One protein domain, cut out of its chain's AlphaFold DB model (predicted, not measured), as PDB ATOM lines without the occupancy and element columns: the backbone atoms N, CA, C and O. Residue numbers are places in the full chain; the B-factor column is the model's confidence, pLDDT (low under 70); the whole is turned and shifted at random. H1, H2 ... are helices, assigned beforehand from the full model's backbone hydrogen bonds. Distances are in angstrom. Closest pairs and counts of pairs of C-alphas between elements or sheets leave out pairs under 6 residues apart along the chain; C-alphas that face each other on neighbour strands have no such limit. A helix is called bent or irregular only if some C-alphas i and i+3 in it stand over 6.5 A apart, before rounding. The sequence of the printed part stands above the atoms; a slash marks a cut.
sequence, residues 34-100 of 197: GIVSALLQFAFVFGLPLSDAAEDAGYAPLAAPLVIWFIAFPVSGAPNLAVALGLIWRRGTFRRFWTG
ATOM      1  N   GLY A  34     222.437 210.317 184.276       84.25
ATOM      2  CA  GLY A  34     223.284 209.130 184.399       84.25
ATOM      3  C   GLY A  34     222.890 208.239 185.580       84.25
ATOM      4  O   GLY A  34     222.706 207.036 185.406       84.25
ATOM      5  N   ILE A  35     222.688 208.830 186.764       87.38
ATOM      6  CA  ILE A  35     222.258 208.096 187.967       87.38
ATOM      7  C   ILE A  35     220.896 207.436 187.731       87.38
ATOM      8  O   ILE A  35     220.746 206.241 187.965       87.38
ATOM      9  N   VAL A  36     219.917 208.194 187.230       85.25
ATOM     10  CA  VAL A  36     218.565 207.682 186.965       85.25
ATOM     11  C   VAL A  36     218.582 206.609 185.874       85.25
ATOM     12  O   VAL A  36     217.867 205.620 185.992       85.25
ATOM     13  N   SER A  37     219.434 206.741 184.855       82.00
ATOM     14  CA  SER A  37     219.574 205.729 183.802       82.00
ATOM     15  C   SER A  37     220.079 204.390 184.344       82.00
ATOM     16  O   SER A  37     219.662 203.345 183.851       82.00
ATOM     17  N   ALA A  38     220.943 204.398 185.362       83.50
ATOM     18  CA  ALA A  38     221.425 203.170 185.992       83.50
ATOM     19  C   ALA A  38     220.336 202.458 186.819       83.50
ATOM     20  O   ALA A  38     220.398 201.240 186.993       83.50
ATOM     21  N   LEU A  39     219.311 203.184 187.292       85.12
ATOM     22  CA  LEU A  39     218.216 202.619 188.095       85.12
ATOM     23  C   LEU A  39     217.398 201.569 187.347       85.12
ATOM     24  O   LEU A  39     216.883 200.656 187.987       85.12
ATOM     25  N   LEU A  40     217.316 201.648 186.014       83.62
ATOM     26  CA  LEU A  40     216.633 200.621 185.227       83.62
ATOM     27  C   LEU A  40     217.292 199.249 185.424       83.62
ATOM     28  O   LEU A  40     216.593 198.265 185.634       83.62
ATOM     29  N   GLN A  41     218.626 199.188 185.449       82.25
ATOM     30  CA  GLN A  41     219.335 197.931 185.686       82.25
ATOM     31  C   GLN A  41     219.109 197.414 187.110       82.25
ATOM     32  O   GLN A  41     218.929 196.216 187.315       82.25
ATOM     33  N   PHE A  42     219.060 198.308 188.101       84.81
ATOM     34  CA  PHE A  42     218.710 197.920 189.467       84.81
ATOM     35  C   PHE A  42     217.281 197.374 189.557       84.81
ATOM     36  O   PHE A  42     217.059 196.404 190.275       84.81
ATOM     37  N   ALA A  43     216.331 197.924 188.795       86.00
ATOM     38  CA  ALA A  43     214.977 197.378 188.716       86.00
ATOM     39  C   ALA A  43     214.962 195.934 188.183       86.00
ATOM     40  O   ALA A  43     214.167 195.135 188.665       86.00
ATOM     41  N   PHE A  44     215.867 195.569 187.264       81.00
ATOM     42  CA  PHE A  44     216.045 194.176 186.831       81.00
ATOM     43  C   PHE A  44     216.589 193.279 187.932       81.00
ATOM     44  O   PHE A  44     216.033 192.214 188.176       81.00
ATOM     45  N   VAL A  45     217.630 193.728 188.630       83.38
ATOM     46  CA  VAL A  45     218.252 192.948 189.710       83.38
ATOM     47  C   VAL A  45     217.277 192.722 190.870       83.38
ATOM     48  O   VAL A  45     217.126 191.599 191.338       83.38
ATOM     49  N   PHE A  46     216.573 193.763 191.317       86.94
ATOM     50  CA  PHE A  46     215.575 193.645 192.390       86.94
ATOM     51  C   PHE A  46     214.248 193.042 191.920       86.94
ATOM     52  O   PHE A  46     213.449 192.610 192.747       86.94
ATOM     53  N   GLY A  47     214.006 193.022 190.611       86.50
ATOM     54  CA  GLY A  47     212.818 192.446 189.992       86.50
ATOM     55  C   GLY A  47     212.895 190.935 189.789       86.50
ATOM     56  O   GLY A  47     211.870 190.348 189.460       86.50
ATOM     57  N   LEU A  48     214.053 190.298 190.002       85.25
ATOM     58  CA  LEU A  48     214.223 188.846 189.842       85.25
ATOM     59  C   LEU A  48     213.142 188.008 190.557       85.25
ATOM     60  O   LEU A  48     212.552 187.170 189.882       85.25
ATOM     61  N   PRO A  49     212.742 188.293 191.817       89.94
ATOM     62  CA  PRO A  49     211.676 187.532 192.481       89.94
ATOM     63  C   PRO A  49     210.320 187.591 191.763       89.94
ATOM     64  O   PRO A  49     209.479 186.713 191.936       89.94
ATOM     65  N   LEU A  50     210.076 188.640 190.970       88.56
ATOM     66  CA  LEU A  50     208.867 188.761 190.159       88.56
ATOM     67  C   LEU A  50     208.933 187.865 188.917       88.56
ATOM     68  O   LEU A  50     207.904 187.352 188.486       88.56
ATOM     69  N   SER A  51     210.133 187.677 188.360       85.62
ATOM     70  CA  SER A  51     210.387 186.697 187.303       85.62
ATOM     71  C   SER A  51     210.195 185.281 187.845       85.62
ATOM     72  O   SER A  51     209.444 184.516 187.250       85.62
ATOM     73  N   ASP A  52     210.765 184.971 189.012       87.56
ATOM     74  CA  ASP A  52     210.634 183.653 189.653       87.56
ATOM     75  C   ASP A  52     209.157 183.312 189.920       87.56
ATOM     76  O   ASP A  52     208.670 182.251 189.539       87.56
ATOM     77  N   ALA A  53     208.390 184.266 190.462       89.50
ATOM     78  CA  ALA A  53     206.954 184.095 190.685       89.50
ATOM     79  C   ALA A  53     206.149 183.891 189.384       89.50
ATOM     80  O   ALA A  53     205.097 183.248 189.399       89.50
ATOM     81  N   ALA A  54     206.606 184.450 188.259       88.19
ATOM     82  CA  ALA A  54     205.984 184.219 186.959       88.19
ATOM     83  C   ALA A  54     206.299 182.808 186.432       88.19
ATOM     84  O   ALA A  54     205.412 182.152 185.888       88.19
ATOM     85  N   GLU A  55     207.518 182.305 186.625       88.12
ATOM     86  CA  GLU A  55     207.857 180.917 186.287       88.12
ATOM     87  C   GLU A  55     207.055 179.922 187.136       88.12
ATOM     88  O   GLU A  55     206.458 178.996 186.584       88.12
ATOM     89  N   ASP A  56     206.924 180.173 188.443       91.56
ATOM     90  CA  ASP A  56     206.099 179.371 189.359       91.56
ATOM     91  C   ASP A  56     204.615 179.351 188.955       91.56
ATOM     92  O   ASP A  56     203.910 178.357 189.148       91.56
ATOM     93  N   ALA A  57     204.127 180.434 188.345       90.31
ATOM     94  CA  ALA A  57     202.779 180.520 187.784       90.31
ATOM     95  C   ALA A  57     202.623 179.792 186.428       90.31
ATOM     96  O   ALA A  57     201.533 179.802 185.849       90.31
ATOM     97  N   GLY A  58     203.679 179.148 185.921       87.81
ATOM     98  CA  GLY A  58     203.678 178.339 184.700       87.81
ATOM     99  C   GLY A  58     203.997 179.109 183.416       87.81
ATOM    100  O   GLY A  58     203.781 178.580 182.322       87.81
ATOM    101  N   TYR A  59     204.487 180.350 183.509       87.31
ATOM    102  CA  TYR A  59     204.941 181.093 182.332       87.31
ATOM    103  C   TYR A  59     206.298 180.571 181.846       87.31
ATOM    104  O   TYR A  59     207.135 180.122 182.624       87.31
ATOM    105  N   ALA A  60     206.532 180.636 180.532       84.31
ATOM    106  CA  ALA A  60     207.806 180.213 179.958       84.31
ATOM    107  C   ALA A  60     208.972 181.064 180.513       84.31
ATOM    108  O   ALA A  60     208.803 182.284 180.616       84.31
ATOM    109  N   PRO A  61     210.172 180.492 180.741       78.25
ATOM    110  CA  PRO A  61     211.339 181.238 181.237       78.25
ATOM    111  C   PRO A  61     211.711 182.449 180.367       78.25
ATOM    112  O   PRO A  61     212.159 183.482 180.845       78.25
ATOM    113  N   LEU A  62     211.445 182.367 179.059       79.94
ATOM    114  CA  LEU A  62     211.649 183.479 178.126       79.94
ATOM    115  C   LEU A  62     210.667 184.648 178.348       79.94
ATOM    116  O   LEU A  62     210.972 185.793 178.019       79.94
ATOM    117  N   ALA A  63     209.472 184.358 178.864       81.81
ATOM    118  CA  ALA A  63     208.424 185.339 179.125       81.81
ATOM    119  C   ALA A  63     208.484 185.902 180.551       81.81
ATOM    120  O   ALA A  63     208.004 187.013 180.771       81.81
ATOM    121  N   ALA A  64     209.081 185.182 181.501       82.12
ATOM    122  CA  ALA A  64     209.120 185.581 182.902       82.12
ATOM    123  C   ALA A  64     209.776 186.960 183.130       82.12
ATOM    124  O   ALA A  64     209.133 187.808 183.748       82.12
ATOM    125  N   PRO A  65     210.924 187.316 182.513       81.44
ATOM    126  CA  PRO A  65     211.502 188.656 182.661       81.44
ATOM    127  C   PRO A  65     210.645 189.790 182.075       81.44
ATOM    128  O   PRO A  65     210.847 190.958 182.421       81.44
ATOM    129  N   LEU A  66     209.677 189.492 181.192       85.69
ATOM    130  CA  LEU A  66     208.802 190.509 180.589       85.69
ATOM    131  C   LEU A  66     207.917 191.201 181.625       85.69
ATOM    132  O   LEU A  66     207.541 192.355 181.419       85.69
ATOM    133  N   VAL A  67     207.626 190.549 182.753       88.56
ATOM    134  CA  VAL A  67     206.868 191.169 183.847       88.56
ATOM    135  C   VAL A  67     207.623 192.357 184.450       88.56
ATOM    136  O   VAL A  67     207.028 193.396 184.741       88.56
ATOM    137  N   ILE A  68     208.953 192.252 184.553       89.25
ATOM    138  CA  ILE A  68     209.812 193.334 185.036       89.25
ATOM    139  C   ILE A  68     209.799 194.469 184.012       89.25
ATOM    140  O   ILE A  68     209.573 195.620 184.381       89.25
ATOM    141  N   TRP A  69     209.962 194.148 182.722       87.50
ATOM    142  CA  TRP A  69     209.877 195.126 181.630       87.50
ATOM    143  C   TRP A  69     208.547 195.889 181.637       87.50
ATOM    144  O   TRP A  69     208.530 197.113 181.487       87.50
ATOM    145  N   PHE A  70     207.441 195.178 181.858       88.44
ATOM    146  CA  PHE A  70     206.095 195.740 181.882       88.44
ATOM    147  C   PHE A  70     205.896 196.773 182.997       88.44
ATOM    148  O   PHE A  70     205.186 197.754 182.795       88.44
ATOM    149  N   ILE A  71     206.545 196.597 184.150       89.50
ATOM    150  CA  ILE A  71     206.483 197.554 185.265       89.50
ATOM    151  C   ILE A  71     207.527 198.665 185.096       89.50
ATOM    152  O   ILE A  71     207.226 199.848 185.276       89.50
ATOM    153  N   ALA A  72     208.756 198.304 184.735       88.81
ATOM    154  CA  ALA A  72     209.879 199.228 184.695       88.81
ATOM    155  C   ALA A  72     209.716 200.309 183.615       88.81
ATOM    156  O   ALA A  72     210.070 201.469 183.857       88.81
ATOM    157  N   PHE A  73     209.154 199.979 182.444       87.38
ATOM    158  CA  PHE A  73     209.010 200.943 181.349       87.38
ATOM    159  C   PHE A  73     208.005 202.063 181.619       87.38
ATOM    160  O   PHE A  73     208.383 203.220 181.433       87.38
ATOM    161  N   PRO A  74     206.764 201.803 182.072       88.94
ATOM    162  CA  PRO A  74     205.837 202.873 182.424       88.94
ATOM    163  C   PRO A  74     206.386 203.776 183.527       88.94
ATOM    164  O   PRO A  74     206.286 204.995 183.415       88.94
ATOM    165  N   VAL A  75     207.025 203.201 184.551       89.00
ATOM    166  CA  VAL A  75     207.612 203.968 185.661       89.00
ATOM    167  C   VAL A  75     208.754 204.861 185.168       89.00
ATOM    168  O   VAL A  75     208.776 206.054 185.467       89.00
ATOM    169  N   SER A  76     209.664 204.317 184.359       85.12
ATOM    170  CA  SER A  76     210.812 205.065 183.818       85.12
ATOM    171  C   SER A  76     210.404 206.065 182.727       85.12
ATOM    172  O   SER A  76     211.022 207.116 182.557       85.12
ATOM    173  N   GLY A  77     209.351 205.752 181.972       87.44
ATOM    174  CA  GLY A  77     208.827 206.566 180.879       87.44
ATOM    175  C   GLY A  77     207.891 207.686 181.331       87.44
ATOM    176  O   GLY A  77     207.809 208.711 180.651       87.44
ATOM    177  N   ALA A  78     207.220 207.543 182.478       90.31
ATOM    178  CA  ALA A  78     206.238 208.508 182.969       90.31
ATOM    179  C   ALA A  78     206.788 209.942 183.113       90.31
ATOM    180  O   ALA A  78     206.118 210.861 182.636       90.31
ATOM    181  N   PRO A  79     207.995 210.190 183.669       88.44
ATOM    182  CA  PRO A  79     208.554 211.541 183.736       88.44
ATOM    183  C   PRO A  79     208.776 212.161 182.351       88.44
ATOM    184  O   PRO A  79     208.428 213.320 182.124       88.44
ATOM    185  N   ASN A  80     209.304 211.378 181.405       88.50
ATOM    186  CA  ASN A  80     209.547 211.828 180.033       88.50
ATOM    187  C   ASN A  80     208.232 212.171 179.325       88.50
ATOM    188  O   ASN A  80     208.114 213.228 178.699       88.50
ATOM    189  N   LEU A  81     207.219 211.316 179.487       91.25
ATOM    190  CA  LEU A  81     205.887 211.538 178.941       91.25
ATOM    191  C   LEU A  81     205.223 212.772 179.566       91.25
ATOM    192  O   LEU A  81     204.672 213.598 178.844       91.25
ATOM    193  N   ALA A  82     205.329 212.952 180.885       92.69
ATOM    194  CA  ALA A  82     204.776 214.107 181.587       92.69
ATOM    195  C   ALA A  82     205.391 215.428 181.097       92.69
ATOM    196  O   ALA A  82     204.665 216.389 180.831       92.69
ATOM    197  N   VAL A  83     206.717 215.477 180.917       90.50
ATOM    198  CA  VAL A  83     207.404 216.660 180.374       90.50
ATOM    199  C   VAL A  83     206.986 216.919 178.927       90.50
ATOM    200  O   VAL A  83     206.663 218.058 178.584       90.50
ATOM    201  N   ALA A  84     206.952 215.883 178.086       90.06
ATOM    202  CA  ALA A  84     206.540 216.009 176.692       90.06
ATOM    203  C   ALA A  84     205.103 216.539 176.578       90.06
ATOM    204  O   ALA A  84     204.870 217.547 175.909       90.06
ATOM    205  N   LEU A  85     204.151 215.932 177.293       92.44
ATOM    206  CA  LEU A  85     202.753 216.367 177.320       92.44
ATOM    207  C   LEU A  85     202.610 217.790 177.872       92.44
ATOM    208  O   LEU A  85     201.900 218.607 177.287       92.44
ATOM    209  N   GLY A  86     203.340 218.123 178.940       92.81
ATOM    210  CA  GLY A  86     203.363 219.469 179.507       92.81
ATOM    211  C   GLY A  86     203.863 220.523 178.513       92.81
ATOM    212  O   GLY A  86     203.285 221.606 178.417       92.81
ATOM    213  N   LEU A  87     204.900 220.212 177.728       90.25
ATOM    214  CA  LEU A  87     205.408 221.098 176.676       90.25
ATOM    215  C   LEU A  87     204.424 221.235 175.512       90.25
ATOM    216  O   LEU A  87     204.215 222.351 175.035       90.25
ATOM    217  N   ILE A  88     203.807 220.134 175.072       90.75
ATOM    218  CA  ILE A  88     202.810 220.148 173.992       90.75
ATOM    219  C   ILE A  88     201.608 221.005 174.402       90.75
ATOM    220  O   ILE A  88     201.131 221.817 173.605       90.75
ATOM    221  N   TRP A  89     201.146 220.862 175.647       91.50
ATOM    222  CA  TRP A  89     200.019 221.626 176.172       91.50
ATOM    223  C   TRP A  89     200.348 223.118 176.286       91.50
ATOM    224  O   TRP A  89     199.636 223.944 175.719       91.50
ATOM    225  N   ARG A  90     201.482 223.473 176.906       90.00
ATOM    226  CA  ARG A  90     201.916 224.876 177.060       90.00
ATOM    227  C   ARG A  90     202.177 225.585 175.733       90.00
ATOM    228  O   ARG A  90     201.978 226.791 175.641       90.00
ATOM    229  N   ARG A  91     202.647 224.861 174.714       89.69
ATOM    230  CA  ARG A  91     202.937 225.422 173.384       89.69
ATOM    231  C   ARG A  91     201.735 225.374 172.436       89.69
ATOM    232  O   ARG A  91     201.860 225.814 171.296       89.69
ATOM    233  N   GLY A  92     200.597 224.821 172.867       84.50
ATOM    234  CA  GLY A  92     199.395 224.690 172.036       84.50
ATOM    235  C   GLY A  92     199.605 223.840 170.779       84.50
ATOM    236  O   GLY A  92     198.874 223.980 169.798       84.50
ATOM    237  N   THR A  93     200.610 222.959 170.764       85.06
ATOM    238  CA  THR A  93     200.999 222.210 169.559       85.06
ATOM    239  C   THR A  93     200.222 220.911 169.368       85.06
ATOM    240  O   THR A  93     200.483 220.207 168.398       85.06
ATOM    241  N   PHE A  94     199.235 220.609 170.221       83.56
ATOM    242  CA  PHE A  94     198.368 219.427 170.089       83.56
ATOM    243  C   PHE A  94     197.721 219.324 168.705       83.56
ATOM    244  O   PHE A  94     197.650 218.248 168.118       83.56
ATOM    245  N   ARG A  95     197.315 220.462 168.132       81.19
ATOM    246  CA  ARG A  95     196.675 220.496 166.816       81.19
ATOM    247  C   ARG A  95     197.597 219.999 165.694       81.19
ATOM    248  O   ARG A  95     197.102 219.474 164.704       81.19
ATOM    249  N   ARG A  96     198.926 220.095 165.861       80.06
ATOM    250  CA  ARG A  96     199.917 219.708 164.839       80.06
ATOM    251  C   ARG A  96     199.904 218.218 164.512       80.06
ATOM    252  O   ARG A  96     200.266 217.862 163.398       80.06
ATOM    253  N   PHE A  97     199.444 217.373 165.432       79.00
ATOM    254  CA  PHE A  97     199.273 215.947 165.158       79.00
ATOM    255  C   PHE A  97     198.180 215.690 164.104       79.00
ATOM    256  O   PHE A  97     198.301 214.750 163.325       79.00
ATOM    257  N   TRP A  98     197.175 216.571 163.996       78.69
ATOM    258  CA  TRP A  98     196.035 216.408 163.083       78.69
ATOM    259  C   TRP A  98     195.969 217.422 161.932       78.69
ATOM    260  O   TRP A  98     195.236 217.186 160.982       78.69
ATOM    261  N   THR A  99     196.751 218.505 161.946       75.12
ATOM    262  CA  THR A  99     196.696 219.556 160.903       75.12
ATOM    263  C   THR A  99     197.755 219.452 159.806       75.12
ATOM    264  O   THR A  99     197.914 220.393 159.034       75.12
ATOM    265  N   GLY A 100     198.532 218.370 159.767       74.62
ATOM    266  CA  GLY A 100     199.521 218.137 158.713       74.62
ATOM    267  C   GLY A 100     198.878 217.654 157.412       74.62
ATOM    268  O   GLY A 100     197.709 217.274 157.382       74.62
TER     269      GLY A 100
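This is residues 34 to 100 of the 197 residues of the protein "Hypothetical protein" of Phaeomonas parva (UniProt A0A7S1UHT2). A bent helical hairpin, with H1 and the first arm of H2 side by side at one end, opens out as H1a runs away from H2, while H2 goes on as a long arm to the little helix H3 at the other end. Both long helices bend, and residues 77 to 84 of H2 stand free between the hairpin and H3. The printed part has 67 residues with three named helices, in the order H1, H2, H3, and no named strand; the class is all helix. The whole is extended, with a radius of gyration of the C-alphas of 17.4 A, and flat, spanning 49 by 29 by 13 A.

H1, residues 34 to 56, was assigned as one helix by its hydrogen bonds but is bent: C-alphas 46 and 49 are 7.3 A apart. Its arm H1a, residues 34 to 46, begins with C-alpha 34 at (223.284, 209.130, 184.399) and is 19.1 A long from first to last C-alpha; its arm H1b is residues 49 to 56. H2, residues 66 to 90, also one helix by its hydrogen bonds, is bent too, with C-alphas 76 and 79 at 6.9 A. H2a, residues 66 to 76, is 15.0 A long and begins with C-alpha 66 at (208.802, 190.509, 180.589); H2b, residues 79 to 90, is 16.3 A long. H3, residues 93 to 97, ends with C-alpha 97 at (199.273, 215.947, 165.158); it is neither bent nor irregular, but only just: C-alphas 94 and 97 are 6.1 A apart.

H1a and H1b stand at a steep tilt of 36 degrees, only just steep. H1a touches H2a with residues 40 to 44 alone; the closest C-alphas, of Phe 44 and Ile 68, are 6.5 A apart, and the arms run opposite ways at a shallow tilt of 28 degrees. H1b and H2a form a helical hairpin: they touch, the closest C-alphas being those of Ser 51 and Val 67 at 6.7 A, and run opposite ways at a shallow tilt of 30 degrees. H2a and H2b stand at a steep tilt of 43 degrees. H2b is apart from H1a and H1b. H2b and H3 are close but not clearly touching; their closest C-alphas, of Ile 88 and Phe 94, are 6.0 A apart. Every O i to N i+4 pair is within hydrogen-bond range in H1b and H2b, against 7 of 9 in H1a, 6 of 7 in H2a and 0 of 1 in H3, where 2 of 2 O i to N i+3 pairs are within range.

The two C-alphas farthest apart, of Asp 56 and Thr 99, are 50.1 A apart. The printed part has no cut. The link from H1 to H2 is short, with 9 residues, and that from H2 to H3 is tight, with 2; no link is long. The mean pLDDT of the printed part is 86.2, and no printed residue is under 70.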